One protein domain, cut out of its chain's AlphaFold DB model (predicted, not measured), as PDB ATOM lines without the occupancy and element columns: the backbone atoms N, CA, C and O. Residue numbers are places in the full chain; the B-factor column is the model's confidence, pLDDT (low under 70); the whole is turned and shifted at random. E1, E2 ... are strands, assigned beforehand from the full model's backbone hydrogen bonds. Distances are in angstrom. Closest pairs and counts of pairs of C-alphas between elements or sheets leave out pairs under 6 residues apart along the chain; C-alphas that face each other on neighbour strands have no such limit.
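Overview. This is residues 194 to 296 of the 296 residues of an uncharacterized protein of Acidobacteria bacterium (UniProt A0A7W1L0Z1). A twisted sheet, E2 E3 E4 E5, and a two-stranded ribbon, E1 and E6, make a sandwich, two sheets face to face, their strands crossed at 49 degrees. The ribbon covers the sheet only in part, on the E2 and E3 side. The 103 printed residues have six named strands, antiparallel in both sheets, and no named helix; the class is all strand, with 50 residues in strands. The whole is compact, radius of gyration of the C-alphas 13.7 A, spanning 36 by 27 by 24 A.

Along the chain. Find C-alpha 227 at (311.889, 545.492, 466.801); E2 runs from there to 236, 21.1 A, and bends by 86 degrees at 232. E3, residues 239 to 248, 22.2 A, bends by 90 degrees at 242. E4 is residues 254 to 261, 22.6 A; E5 is 266 to 273, 19.1 A. E1 is 210 to 215, 16.2 A; E6, 284 to 291, 23.0 A, ends at C-alpha 291, (295.142, 560.026, 459.117).

Arrangement. E2 to E5 form a meander, each strand the antiparallel neighbour of the one before: look for N 229 and O 245, 3.0 A, N 244 and O 258, 2.8 A, and N 257 and O 269, 3.0 A, within hydrogen-bond range. E1 and E6 have N 213 and O 286 at 2.9 A. The closest C-alphas of E1 and E2, Ala 213 and Val 229, are 7.3 A apart.

Size, cuts and confidence. The farthest C-alphas, Ser 202 and Asn 251, are 38.7 A apart. The printed part has no cut; the link E1 to E2 is long, 11 residues. No printed residue is under 70 in pLDDT.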
ATOM      1  N   ILE A 194     310.782 538.318 462.251       82.94
ATOM      2  CA  ILE A 194     309.450 537.737 462.426       82.94
ATOM      3  C   ILE A 194     308.437 538.853 462.306       82.94
ATOM      4  O   ILE A 194     308.599 539.913 462.915       82.94
ATOM      5  N   VAL A 195     307.367 538.585 461.569       84.75
ATOM      6  CA  VAL A 195     306.175 539.425 461.571       84.75
ATOM      7  C   VAL A 195     305.044 538.621 462.178       84.75
ATOM      8  O   VAL A 195     304.660 537.576 461.664       84.75
ATOM      9  N   VAL A 196     304.503 539.123 463.283       88.19
ATOM     10  CA  VAL A 196     303.291 538.569 463.878       88.19
ATOM     11  C   VAL A 196     302.131 539.424 463.408       88.19
ATOM     12  O   VAL A 196     302.149 540.649 463.547       88.19
ATOM     13  N   LEU A 197     301.141 538.771 462.815       87.88
ATOM     14  CA  LEU A 197     299.995 539.454 462.240       87.88
ATOM     15  C   LEU A 197     298.874 539.522 463.259       87.88
ATOM     16  O   LEU A 197     298.567 538.544 463.946       87.88
ATOM     17  N   ALA A 198     298.258 540.696 463.315       91.00
ATOM     18  CA  ALA A 198     297.035 540.884 464.060       91.00
ATOM     19  C   ALA A 198     295.917 539.992 463.484       91.00
ATOM     20  O   ALA A 198     295.934 539.694 462.284       91.00
ATOM     21  N   PRO A 199     294.925 539.600 464.301       90.75
ATOM     22  CA  PRO A 199     293.731 538.924 463.810       90.75
ATOM     23  C   PRO A 199     293.071 539.703 462.667       90.75
ATOM     24  O   PRO A 199     292.974 540.931 462.724       90.75
ATOM     25  N   ASP A 200     292.547 538.997 461.661       90.75
ATOM     26  CA  ASP A 200     291.766 539.615 460.582       90.75
ATOM     27  C   ASP A 200     290.364 540.000 461.081       90.75
ATOM     28  O   ASP A 200     289.358 539.332 460.840       90.75
ATOM     29  N   GLN A 201     290.322 541.061 461.885       91.06
ATOM     30  CA  GLN A 201     289.113 541.650 462.446       91.06
ATOM     31  C   GLN A 201     289.187 543.172 462.304       91.06
ATOM     32  O   GLN A 201     290.254 543.777 462.415       91.06
ATOM     33  N   SER A 202     288.035 543.819 462.104       91.69
ATOM     34  CA  SER A 202     287.945 545.265 461.838       91.69
ATOM     35  C   SER A 202     288.557 546.154 462.923       91.69
ATOM     36  O   SER A 202     288.920 547.307 462.661       91.69
ATOM     37  N   ASP A 203     288.669 545.633 464.142       91.44
ATOM     38  CA  ASP A 203     289.271 546.324 465.279       91.44
ATOM     39  C   ASP A 203     290.787 546.513 465.117       91.44
ATOM     40  O   ASP A 203     291.335 547.489 465.632       91.44
ATOM     41  N   TYR A 204     291.441 545.664 464.317       92.62
ATOM     42  CA  TYR A 204     292.870 545.738 464.004       92.62
ATOM     43  C   TYR A 204     293.180 546.527 462.729       92.62
ATOM     44  O   TYR A 204     294.344 546.792 462.425       92.62
ATOM     45  N   TYR A 205     292.165 546.961 461.978       93.50
ATOM     46  CA  TYR A 205     292.385 547.782 460.789       93.50
ATOM     47  C   TYR A 205     292.833 549.188 461.182       93.50
ATOM     48  O   TYR A 205     292.120 549.928 461.859       93.50
ATOM     49  N   THR A 206     294.008 549.587 460.705       94.94
ATOM     50  CA  THR A 206     294.720 550.769 461.209       94.94
ATOM     51  C   THR A 206     294.341 552.089 460.520       94.94
ATOM     52  O   THR A 206     294.866 553.143 460.867       94.94
ATOM     53  N   LYS A 207     293.423 552.086 459.543       94.62
ATOM     54  CA  LYS A 207     293.016 553.308 458.820       94.62
ATOM     55  C   LYS A 207     292.371 554.328 459.761       94.62
ATOM     56  O   LYS A 207     291.369 554.022 460.395       94.62
ATOM     57  N   ASN A 208     292.891 555.560 459.766       95.00
ATOM     58  CA  ASN A 208     292.421 556.658 460.623       95.00
ATOM     59  C   ASN A 208     292.484 556.340 462.129       95.00
ATOM     60  O   ASN A 208     291.584 556.718 462.880       95.00
ATOM     61  N   ARG A 209     293.517 555.613 462.569       95.25
ATOM     62  CA  ARG A 209     293.697 555.216 463.971       95.25
ATOM     63  C   ARG A 209     295.065 555.613 464.512       95.25
ATOM     64  O   ARG A 209     296.010 555.839 463.765       95.25
ATOM     65  N   THR A 210     295.168 555.628 465.835       96.56
ATOM     66  CA  THR A 210     296.454 555.640 466.532       96.56
ATOM     67  C   THR A 210     296.759 554.227 467.004       96.56
ATOM     68  O   THR A 210     295.971 553.644 467.749       96.56
ATOM     69  N   VAL A 211     297.893 553.683 466.577       96.75
ATOM     70  CA  VAL A 211     298.407 552.386 467.028       96.75
ATOM     71  C   VAL A 211     299.471 552.645 468.083       96.75
ATOM     72  O   VAL A 211     300.372 553.447 467.855       96.75
ATOM     73  N   ARG A 212     299.367 551.984 469.239       97.06
ATOM     74  CA  ARG A 212     300.364 552.063 470.315       97.06
ATOM     75  C   ARG A 212     300.785 550.667 470.728       97.06
ATOM     76  O   ARG A 212     299.928 549.827 470.982       97.06
ATOM     77  N   ALA A 213     302.087 550.456 470.846       95.56
ATOM     78  CA  ALA A 213     302.662 549.234 471.381       95.56
ATOM     79  C   ALA A 213     303.791 549.578 472.349       95.56
ATOM     80  O   ALA A 213     304.540 550.531 472.133       95.56
ATOM     81  N   THR A 214     303.925 548.793 473.409       96.50
ATOM     82  CA  THR A 214     305.097 548.836 474.281       96.50
ATOM     83  C   THR A 214     305.880 547.556 474.060       96.50
ATOM     84  O   THR A 214     305.319 546.472 474.155       96.50
ATOM     85  N   ALA A 215     307.159 547.697 473.727       95.81
ATOM     86  CA  ALA A 215     308.039 546.583 473.411       95.81
ATOM     87  C   ALA A 215     309.431 546.820 474.005       95.81
ATOM     88  O   ALA A 215     309.844 547.961 474.236       95.81
ATOM     89  N   ARG A 216     310.151 545.728 474.266       95.69
ATOM     90  CA  ARG A 216     311.516 545.731 474.801       95.69
ATOM     91  C   ARG A 216     312.296 544.536 474.268       95.69
ATOM     92  O   ARG A 216     311.697 543.530 473.902       95.69
ATOM     93  N   SER A 217     313.625 544.628 474.281       93.88
ATOM     94  CA  SER A 217     314.441 543.413 474.206       93.88
ATOM     95  C   SER A 217     314.343 542.690 475.554       93.88
ATOM     96  O   SER A 217     314.459 543.320 476.607       93.88
ATOM     97  N   VAL A 218     314.070 541.387 475.538       92.12
ATOM     98  CA  VAL A 218     313.844 540.619 476.773       92.12
ATOM     99  C   VAL A 218     315.150 540.437 477.543       92.12
ATOM    100  O   VAL A 218     315.192 540.687 478.746       92.12
ATOM    101  N   ASP A 219     316.211 540.059 476.837       91.12
ATOM    102  CA  ASP A 219     317.550 539.790 477.370       91.12
ATOM    103  C   ASP A 219     318.494 541.003 477.263       91.12
ATOM    104  O   ASP A 219     319.622 540.972 477.750       91.12
ATOM    105  N   GLY A 220     318.031 542.087 476.635       90.31
ATOM    106  CA  GLY A 220     318.822 543.282 476.368       90.31
ATOM    107  C   GLY A 220     319.766 543.149 475.172       90.31
ATOM    108  O   GLY A 220     320.430 544.126 474.821       90.31
ATOM    109  N   THR A 221     319.790 541.994 474.508       89.25
ATOM    110  CA  THR A 221     320.530 541.804 473.265       89.25
ATOM    111  C   THR A 221     319.756 542.474 472.136       89.25
ATOM    112  O   THR A 221     318.566 542.224 471.924       89.25
ATOM    113  N   ALA A 222     320.411 543.370 471.402       86.62
ATOM    114  CA  ALA A 222     319.794 544.028 470.261       86.62
ATOM    115  C   ALA A 222     319.882 543.137 469.016       86.62
ATOM    116  O   ALA A 222     320.974 542.775 468.577       86.62
ATOM    117  N   SER A 223     318.731 542.835 468.411       86.81
ATOM    118  CA  SER A 223     318.668 542.293 467.049       86.81
ATOM    119  C   SER A 223     319.289 543.285 466.062       86.81
ATOM    120  O   SER A 223     319.098 544.491 466.206       86.81
ATOM    121  N   SER A 224     319.960 542.793 465.015       84.75
ATOM    122  CA  SER A 224     320.513 543.631 463.937       84.75
ATOM    123  C   SER A 224     319.460 544.479 463.216       84.75
ATOM    124  O   SER A 224     319.806 545.492 462.616       84.75
ATOM    125  N   TYR A 225     318.189 544.074 463.277       86.06
ATOM    126  CA  TYR A 225     317.062 544.783 462.666       86.06
ATOM    127  C   TYR A 225     316.174 545.505 463.688       86.06
ATOM    128  O   TYR A 225     315.242 546.207 463.302       86.06
ATOM    129  N   GLY A 226     316.469 545.366 464.985       93.44
ATOM    130  CA  GLY A 226     315.635 545.914 466.048       93.44
ATOM    131  C   GLY A 226     314.285 545.201 466.186       93.44
ATOM    132  O   GLY A 226     314.155 544.022 465.854       93.44
ATOM    133  N   TYR A 227     313.292 545.916 466.708       95.12
ATOM    134  CA  TYR A 227     311.889 545.492 466.801       95.12
ATOM    135  C   TYR A 227     310.973 546.691 466.555       95.12
ATOM    136  O   TYR A 227     311.426 547.836 466.572       95.12
ATOM    137  N   GLY A 228     309.678 546.467 466.332       95.75
ATOM    138  CA  GLY A 228     308.785 547.585 466.069       95.75
ATOM    139  C   GLY A 228     307.345 547.215 465.769       95.75
ATOM    140  O   GLY A 228     306.879 546.142 466.139       95.75
ATOM    141  N   VAL A 229     306.645 548.132 465.105       96.12
ATOM    142  CA  VAL A 229     305.245 547.964 464.702       96.12
ATOM    143  C   VAL A 229     305.102 548.088 463.193       96.12
ATOM    144  O   VAL A 229     305.747 548.930 462.566       96.12
ATOM    145  N   VAL A 230     304.225 547.270 462.615       95.50
ATOM    146  CA  VAL A 230     303.815 547.383 461.213       95.50
ATOM    147  C   VAL A 230     302.364 547.846 461.173       95.50
ATOM    148  O   VAL A 230     301.501 547.256 461.819       95.50
ATOM    149  N   VAL A 231     302.086 548.904 460.415       96.56
ATOM    150  CA  VAL A 231     300.723 549.403 460.175       96.56
ATOM    151  C   VAL A 231     300.361 549.242 458.707       96.56
ATOM    152  O   VAL A 231     301.238 549.218 457.842       96.56
ATOM    153  N   HIS A 232     299.064 549.105 458.424       95.00
ATOM    154  CA  HIS A 232     298.579 548.678 457.105       95.00
ATOM    155  C   HIS A 232     299.214 547.353 456.640       95.00
ATOM    156  O   HIS A 232     299.378 547.128 455.445       95.00
ATOM    157  N   GLY A 233     299.584 546.509 457.610       91.94
ATOM    158  CA  GLY A 233     300.248 545.232 457.402       91.94
ATOM    159  C   GLY A 233     299.310 544.177 456.823       91.94
ATOM    160  O   GLY A 233     298.208 543.994 457.336       91.94
ATOM    161  N   MET A 234     299.753 543.456 455.798       91.06
ATOM    162  CA  MET A 234     299.125 542.212 455.334       91.06
ATOM    163  C   MET A 234     300.179 541.288 454.718       91.06
ATOM    164  O   MET A 234     301.288 541.730 454.427       91.06
ATOM    165  N   LEU A 235     299.832 540.021 454.486       89.31
ATOM    166  CA  LEU A 235     300.660 539.130 453.672       89.31
ATOM    167  C   LEU A 235     300.211 539.178 452.216       89.31
ATOM    168  O   LEU A 235     299.046 538.933 451.904       89.31
ATOM    169  N   LYS A 236     301.158 539.418 451.315       89.88
ATOM    170  CA  LYS A 236     300.986 539.284 449.872       89.88
ATOM    171  C   LYS A 236     301.891 538.150 449.406       89.88
ATOM    172  O   LYS A 236     303.104 538.262 449.481       89.88
ATOM    173  N   SER A 237     301.301 537.036 448.974       90.25
ATOM    174  CA  SER A 237     302.055 535.829 448.583       90.25
ATOM    175  C   SER A 237     302.991 535.285 449.678       90.25
ATOM    176  O   SER A 237     304.015 534.688 449.372       90.25
ATOM    177  N   GLY A 238     302.634 535.478 450.953       86.75
ATOM    178  CA  GLY A 238     303.453 535.070 452.103       86.75
ATOM    179  C   GLY A 238     304.476 536.113 452.560       86.75
ATOM    180  O   GLY A 238     305.064 535.940 453.619       86.75
ATOM    181  N   GLU A 239     304.641 537.214 451.827       88.44
ATOM    182  CA  GLU A 239     305.556 538.293 452.196       88.44
ATOM    183  C   GLU A 239     304.804 539.447 452.872       88.44
ATOM    184  O   GLU A 239     303.711 539.820 452.427       88.44
ATOM    185  N   PRO A 240     305.354 540.040 453.942       89.12
ATOM    186  CA  PRO A 240     304.723 541.162 454.615       89.12
ATOM    187  C   PRO A 240     304.802 542.431 453.764       89.12
ATOM    188  O   PRO A 240     305.865 542.831 453.293       89.12
ATOM    189  N   VAL A 241     303.665 543.108 453.617       94.00
ATOM    190  CA  VAL A 241     303.557 544.431 452.988       94.00
ATOM    191  C   VAL A 241     302.920 545.414 453.961       94.00
ATOM    192  O   VAL A 241     302.072 545.017 454.755       94.00
ATOM    193  N   GLY A 242     303.318 546.687 453.925       95.44
ATOM    194  CA  GLY A 242     302.834 547.721 454.849       95.44
ATOM    195  C   GLY A 242     303.900 548.756 455.204       95.44
ATOM    196  O   GLY A 242     304.898 548.903 454.503       95.44
ATOM    197  N   TYR A 243     303.716 549.483 456.306       97.00
ATOM    198  CA  TYR A 243     304.696 550.453 456.808       97.00
ATOM    199  C   TYR A 243     305.260 549.989 458.143       97.00
ATOM    200  O   TYR A 243     304.516 549.834 459.110       97.00
ATOM    201  N   SER A 244     306.572 549.779 458.189       96.06
ATOM    202  CA  SER A 244     307.296 549.289 459.357       96.06
ATOM    203  C   SER A 244     308.018 550.428 460.067       96.06
ATOM    204  O   SER A 244     308.746 551.194 459.433       96.06
ATOM    205  N   PHE A 245     307.821 550.517 461.380       97.31
ATOM    206  CA  PHE A 245     308.430 551.492 462.279       97.31
ATOM    207  C   PHE A 245     309.285 550.736 463.281       97.31
ATOM    208  O   PHE A 245     308.752 550.114 464.200       97.31
ATOM    209  N   LEU A 246     310.601 550.766 463.083       96.62
ATOM    210  CA  LEU A 246     311.554 549.948 463.826       96.62
ATOM    211  C   LEU A 246     312.398 550.807 464.761       96.62
ATOM    212  O   LEU A 246     312.797 551.920 464.416       96.62
ATOM    213  N   VAL A 247     312.720 550.246 465.922       97.44
ATOM    214  CA  VAL A 247     313.696 550.776 466.870       97.44
ATOM    215  C   VAL A 247     314.807 549.758 467.077       97.44
ATOM    216  O   VAL A 247     314.564 548.567 467.259       97.44
ATOM    217  N   TYR A 248     316.043 550.238 467.061       96.75
ATOM    218  CA  TYR A 248     317.239 549.470 467.371       96.75
ATOM    219  C   TYR A 248     317.760 549.908 468.737       96.75
ATOM    220  O   TYR A 248     317.970 551.098 468.972       96.75
ATOM    221  N   THR A 249     317.961 548.951 469.643       96.19
ATOM    222  CA  THR A 249     318.267 549.206 471.063       96.19
ATOM    223  C   THR A 249     319.690 548.826 471.467       96.19
ATOM    224  O   THR A 249     319.965 548.649 472.656       96.19
ATOM    225  N   GLY A 250     320.590 548.671 470.489       94.06
ATOM    226  CA  GLY A 250     321.996 548.353 470.737       94.06
ATOM    227  C   GLY A 250     322.803 549.554 471.233       94.06
ATOM    228  O   GLY A 250     322.264 550.485 471.827       94.06
ATOM    229  N   ASN A 251     324.111 549.527 470.972       94.00
ATOM    230  CA  ASN A 251     325.043 550.553 471.460       94.00
ATOM    231  C   ASN A 251     324.772 551.948 470.878       94.00
ATOM    232  O   ASN A 251     325.040 552.937 471.552       94.00
ATOM    233  N   ASP A 252     324.192 552.007 469.678       95.88
ATOM    234  CA  ASP A 252     323.789 553.243 469.003       95.88
ATOM    235  C   ASP A 252     322.262 553.263 468.800       95.88
ATOM    236  O   ASP A 252     321.777 552.947 467.703       95.88
ATOM    237  N   PRO A 253     321.471 553.595 469.844       97.12
ATOM    238  CA  PRO A 253     320.020 553.580 469.759       97.12
ATOM    239  C   PRO A 253     319.510 554.452 468.620       97.12
ATOM    240  O   PRO A 253     319.896 555.614 468.463       97.12
ATOM    241  N   SER A 254     318.657 553.871 467.790       98.06
ATOM    242  CA  SER A 254     318.205 554.500 466.554       98.06
ATOM    243  C   SER A 254     316.826 554.000 466.147       98.06
ATOM    244  O   SER A 254     316.310 553.025 466.691       98.06
ATOM    245  N   TYR A 255     316.206 554.696 465.201       97.88
ATOM    246  CA  TYR A 255     314.935 554.298 464.608       97.88
ATOM    247  C   TYR A 255     315.001 554.376 463.084       97.88
ATOM    248  O   TYR A 255     315.815 555.114 462.524       97.88
ATOM    249  N   ALA A 256     314.140 553.618 462.417       97.50
ATOM    250  CA  ALA A 256     313.998 553.620 460.968       97.50
ATOM    251  C   ALA A 256     312.541 553.381 460.561       97.50
ATOM    252  O   ALA A 256     311.752 552.807 461.315       97.50
ATOM    253  N   VAL A 257     312.201 553.818 459.349       97.44
ATOM    254  CA  VAL A 257     310.873 553.611 458.762       97.44
ATOM    255  C   VAL A 257     311.026 553.057 457.354       97.44
ATOM    256  O   VAL A 257     311.719 553.643 456.513       97.44
ATOM    257  N   PHE A 258     310.346 551.947 457.086       96.31
ATOM    258  CA  PHE A 258     310.358 551.255 455.802       96.31
ATOM    259  C   PHE A 258     308.938 551.103 455.264       96.31
ATOM    260  O   PHE A 258     307.992 550.907 456.022       96.31
ATOM    261  N   HIS A 259     308.794 551.171 453.947       96.50
ATOM    262  CA  HIS A 259     307.604 550.706 453.249       96.50
ATOM    263  C   HIS A 259     307.908 549.323 452.675       96.50
ATOM    264  O   HIS A 259     308.724 549.205 451.758       96.50
ATOM    265  N   LEU A 260     307.281 548.308 453.260       94.44
ATOM    266  CA  LEU A 260     307.405 546.909 452.885       94.44
ATOM    267  C   LEU A 260     306.508 546.641 451.676       94.44
ATOM    268  O   LEU A 260     305.300 546.886 451.738       94.44
ATOM    269  N   THR A 261     307.083 546.165 450.575       94.06
ATOM    270  CA  THR A 261     306.338 545.975 449.311       94.06
ATOM    271  C   THR A 261     306.159 544.515 448.903       94.06
ATOM    272  O   THR A 261     305.426 544.246 447.951       94.06
ATOM    273  N   GLY A 262     306.825 543.592 449.602       88.00
ATOM    274  CA  GLY A 262     306.995 542.194 449.202       88.00
ATOM    275  C   GLY A 262     308.273 542.027 448.380       88.00
ATOM    276  O   GLY A 262     309.206 541.378 448.820       88.00
ATOM    277  N   ASP A 263     308.390 542.762 447.269       89.06
ATOM    278  CA  ASP A 263     309.536 542.597 446.361       89.06
ATOM    279  C   ASP A 263     310.814 543.316 446.845       89.06
ATOM    280  O   ASP A 263     311.860 542.704 447.062       89.06
ATOM    281  N   GLN A 264     310.758 544.649 446.974       90.81
ATOM    282  CA  GLN A 264     311.901 545.467 447.375       90.81
ATOM    283  C   GLN A 264     311.470 546.597 448.310       90.81
ATOM    284  O   GLN A 264     310.935 547.623 447.883       90.81
ATOM    285  N   ASP A 265     311.795 546.432 449.587       93.50
ATOM    286  CA  ASP A 265     311.465 547.408 450.615       93.50
ATOM    287  C   ASP A 265     312.084 548.776 450.332       93.50
ATOM    288  O   ASP A 265     313.266 548.928 449.999       93.50
ATOM    289  N   ARG A 266     311.273 549.816 450.518       96.50
ATOM    290  CA  ARG A 266     311.694 551.203 450.347       96.50
ATOM    291  C   ARG A 266     311.998 551.821 451.703       96.50
ATOM    292  O   ARG A 266     311.115 551.965 452.544       96.50
ATOM    293  N   THR A 267     313.222 552.304 451.886       96.94
ATOM    294  CA  THR A 267     313.564 553.139 453.042       96.94
ATOM    295  C   THR A 267     312.882 554.503 452.934       96.94
ATOM    296  O   THR A 267     313.114 555.245 451.976       96.94
ATOM    297  N   LEU A 268     312.055 554.842 453.922       97.00
ATOM    298  CA  LEU A 268     311.448 556.168 454.066       97.00
ATOM    299  C   LEU A 268     312.263 557.033 455.027       97.00
ATOM    300  O   LEU A 268     312.540 558.193 454.736       97.00
ATOM    301  N   VAL A 269     312.705 556.433 456.133       97.44
ATOM    302  CA  VAL A 269     313.623 557.033 457.101       97.44
ATOM    303  C   VAL A 269     314.762 556.051 457.321       97.44
ATOM    304  O   VAL A 269     314.540 554.913 457.734       97.44
ATOM    305  N   LYS A 270     315.987 556.483 457.006       97.31
ATOM    306  CA  LYS A 270     317.199 555.704 457.294       97.31
ATOM    307  C   LYS A 270     317.380 555.595 458.805       97.31
ATOM    308  O   LYS A 270     316.915 556.471 459.530       97.31
ATOM    309  N   TRP A 271     318.114 554.578 459.255       97.25
ATOM    310  CA  TRP A 271     318.526 554.469 460.655       97.25
ATOM    311  C   TRP A 271     319.090 555.797 461.159       97.25
ATOM    312  O   TRP A 271     320.115 556.278 460.679       97.25
ATOM    313  N   THR A 272     318.352 556.403 462.084       98.12
ATOM    314  CA  THR A 272     318.618 557.731 462.629       98.12
ATOM    315  C   THR A 272     318.821 557.593 464.125       98.12
ATOM    316  O   THR A 272     317.921 557.139 464.835       98.12
ATOM    317  N   SER A 273     320.009 557.960 464.605       98.00
ATOM    318  CA  SER A 273     320.336 557.926 466.029       98.00
ATOM    319  C   SER A 273     319.373 558.797 466.830       98.00
ATOM    320  O   SER A 273     319.032 559.908 466.421       98.00
ATOM    321  N   SER A 274     318.929 558.295 467.978       97.75
ATOM    322  CA  SER A 274     317.973 558.990 468.833       97.75
ATOM    323  C   SER A 274     318.188 558.630 470.293       97.75
ATOM    324  O   SER A 274     318.161 557.462 470.666       97.75
ATOM    325  N   THR A 275     318.321 559.650 471.137       96.88
ATOM    326  CA  THR A 275     318.437 559.492 472.594       96.88
ATOM    327  C   THR A 275     317.108 559.142 473.268       96.88
ATOM    328  O   THR A 275     317.093 558.793 474.445       96.88
ATOM    329  N   ILE A 276     315.990 559.233 472.539       97.12
ATOM    330  CA  ILE A 276     314.660 558.855 473.038       97.12
ATOM    331  C   ILE A 276     314.491 557.328 473.020       97.12
ATOM    332  O   ILE A 276     313.744 556.787 473.837       97.12
ATOM    333  N   VAL A 277     315.198 556.626 472.123       97.88
ATOM    334  CA  VAL A 277     315.189 555.160 472.068       97.88
ATOM    335  C   VAL A 277     316.035 554.622 473.216       97.88
ATOM    336  O   VAL A 277     317.233 554.885 473.315       97.88
ATOM    337  N   ARG A 278     315.404 553.856 474.100       97.19
ATOM    338  CA  ARG A 278     316.053 553.260 475.266       97.19
ATOM    339  C   ARG A 278     316.741 551.956 474.871       97.19
ATOM    340  O   ARG A 278     316.134 551.117 474.206       97.19
ATOM    341  N   SER A 279     317.989 551.791 475.297       96.00
ATOM    342  CA  SER A 279     318.816 550.618 475.006       96.00
ATOM    343  C   SER A 279     318.582 549.454 475.976       96.00
ATOM    344  O   SER A 279     317.939 549.602 477.023       96.00
ATOM    345  N   GLY A 280     319.137 548.288 475.632       93.00
ATOM    346  CA  GLY A 280     319.098 547.091 476.473       93.00
ATOM    347  C   GLY A 280     317.675 546.570 476.674       93.00
ATOM    348  O   GLY A 280     316.896 546.502 475.723       93.00
ATOM    349  N   SER A 281     317.338 546.205 477.915       95.19
ATOM    350  CA  SER A 281     316.032 545.637 478.286       95.19
ATOM    351  C   SER A 281     314.970 546.673 478.664       95.19
ATOM    352  O   SER A 281     313.867 546.324 479.089       95.19
ATOM    353  N   ASN A 282     315.273 547.963 478.506       95.94
ATOM    354  CA  ASN A 282     314.329 549.029 478.809       95.94
ATOM    355  C   ASN A 282     313.158 549.035 477.815       95.94
ATOM    356  O   ASN A 282     313.335 548.856 476.610       95.94
ATOM    357  N   SER A 283     311.957 549.310 478.325       96.94
ATOM    358  CA  SER A 283     310.749 549.399 477.499       96.94
ATOM    359  C   SER A 283     310.699 550.680 476.678       96.94
ATOM    360  O   SER A 283     310.863 551.778 477.221       96.94
ATOM    361  N   ASN A 284     310.382 550.529 475.394       97.81
ATOM    362  CA  ASN A 284     310.078 551.605 474.462       97.81
ATOM    363  C   ASN A 284     308.590 551.569 474.108       97.81
ATOM    364  O   ASN A 284     308.013 550.505 473.886       97.81
ATOM    365  N   GLN A 285     307.962 552.741 474.048       98.00
ATOM    366  CA  GLN A 285     306.607 552.877 473.530       98.00
ATOM    367  C   GLN A 285     306.677 553.406 472.103       98.00
ATOM    368  O   GLN A 285     307.220 554.481 471.865       98.00
ATOM    369  N   LEU A 286     306.111 552.645 471.177       97.75
ATOM    370  CA  LEU A 286     305.930 553.032 469.791       97.75
ATOM    371  C   LEU A 286     304.494 553.515 469.616       97.75
ATOM    372  O   LEU A 286     303.551 552.846 470.041       97.75
ATOM    373  N   GLU A 287     304.332 554.677 468.997       97.75
ATOM    374  CA  GLU A 287     303.037 555.241 468.639       97.75
ATOM    375  C   GLU A 287     303.081 555.656 467.173       97.75
ATOM    376  O   GLU A 287     304.009 556.345 466.760       97.75
ATOM    377  N   VAL A 288     302.084 555.230 466.401       97.94
ATOM    378  CA  VAL A 288     301.908 555.627 465.002       97.94
ATOM    379  C   VAL A 288     300.511 556.197 464.855       97.94
ATOM    380  O   VAL A 288     299.520 555.510 465.118       97.94
ATOM    381  N   ARG A 289     300.415 557.459 464.441       97.62
ATOM    382  CA  ARG A 289     299.143 558.140 464.187       97.62
ATOM    383  C   ARG A 289     298.870 558.144 462.696       97.62
ATOM    384  O   ARG A 289     299.698 558.580 461.903       97.62
ATOM    385  N   ILE A 290     297.690 557.667 462.328       97.56
ATOM    386  CA  ILE A 290     297.310 557.435 460.939       97.56
ATOM    387  C   ILE A 290     296.112 558.321 460.630       97.56
ATOM    388  O   ILE A 290     295.089 558.248 461.312       97.56
ATOM    389  N   LYS A 291     296.223 559.152 459.592       96.06
ATOM    390  CA  LYS A 291     295.142 560.026 459.117       96.06
ATOM    391  C   LYS A 291     295.124 560.059 457.590       96.06
ATOM    392  O   LYS A 291     295.908 560.762 456.961       96.06
ATOM    393  N   GLY A 292     294.199 559.315 456.991       92.75
ATOM    394  CA  GLY A 292     294.201 559.047 455.556       92.75
ATOM    395  C   GLY A 292     295.509 558.368 455.167       92.75
ATOM    396  O   GLY A 292     295.841 557.330 455.734       92.75
ATOM    397  N   ASP A 293     296.254 559.010 454.272       90.56
ATOM    398  CA  ASP A 293     297.557 558.540 453.790       90.56
ATOM    399  C   ASP A 293     298.739 559.160 454.564       90.56
ATOM    400  O   ASP A 293     299.899 558.977 454.196       90.56
ATOM    401  N   GLN A 294     298.465 559.934 455.622       94.75
ATOM    402  CA  GLN A 294     299.491 560.527 456.478       94.75
ATOM    403  C   GLN A 294     299.794 559.628 457.676       94.75
ATOM    404  O   GLN A 294     298.878 559.183 458.375       94.75
ATOM    405  N   LEU A 295     301.088 559.429 457.927       95.56
ATOM    406  CA  LEU A 295     301.640 558.712 459.072       95.56
ATOM    407  C   LEU A 295     302.557 559.663 459.853       95.56
ATOM    408  O   LEU A 295     303.365 560.364 459.236       95.56
ATOM    409  N   SER A 296     302.438 559.688 461.182       92.25
ATOM    410  CA  SER A 296     303.302 560.473 462.081       92.25
ATOM    411  C   SER A 296     303.578 559.758 463.389       92.25
ATOM    412  O   SER A 296     302.623 559.105 463.875       92.25
TER     413      SER A 296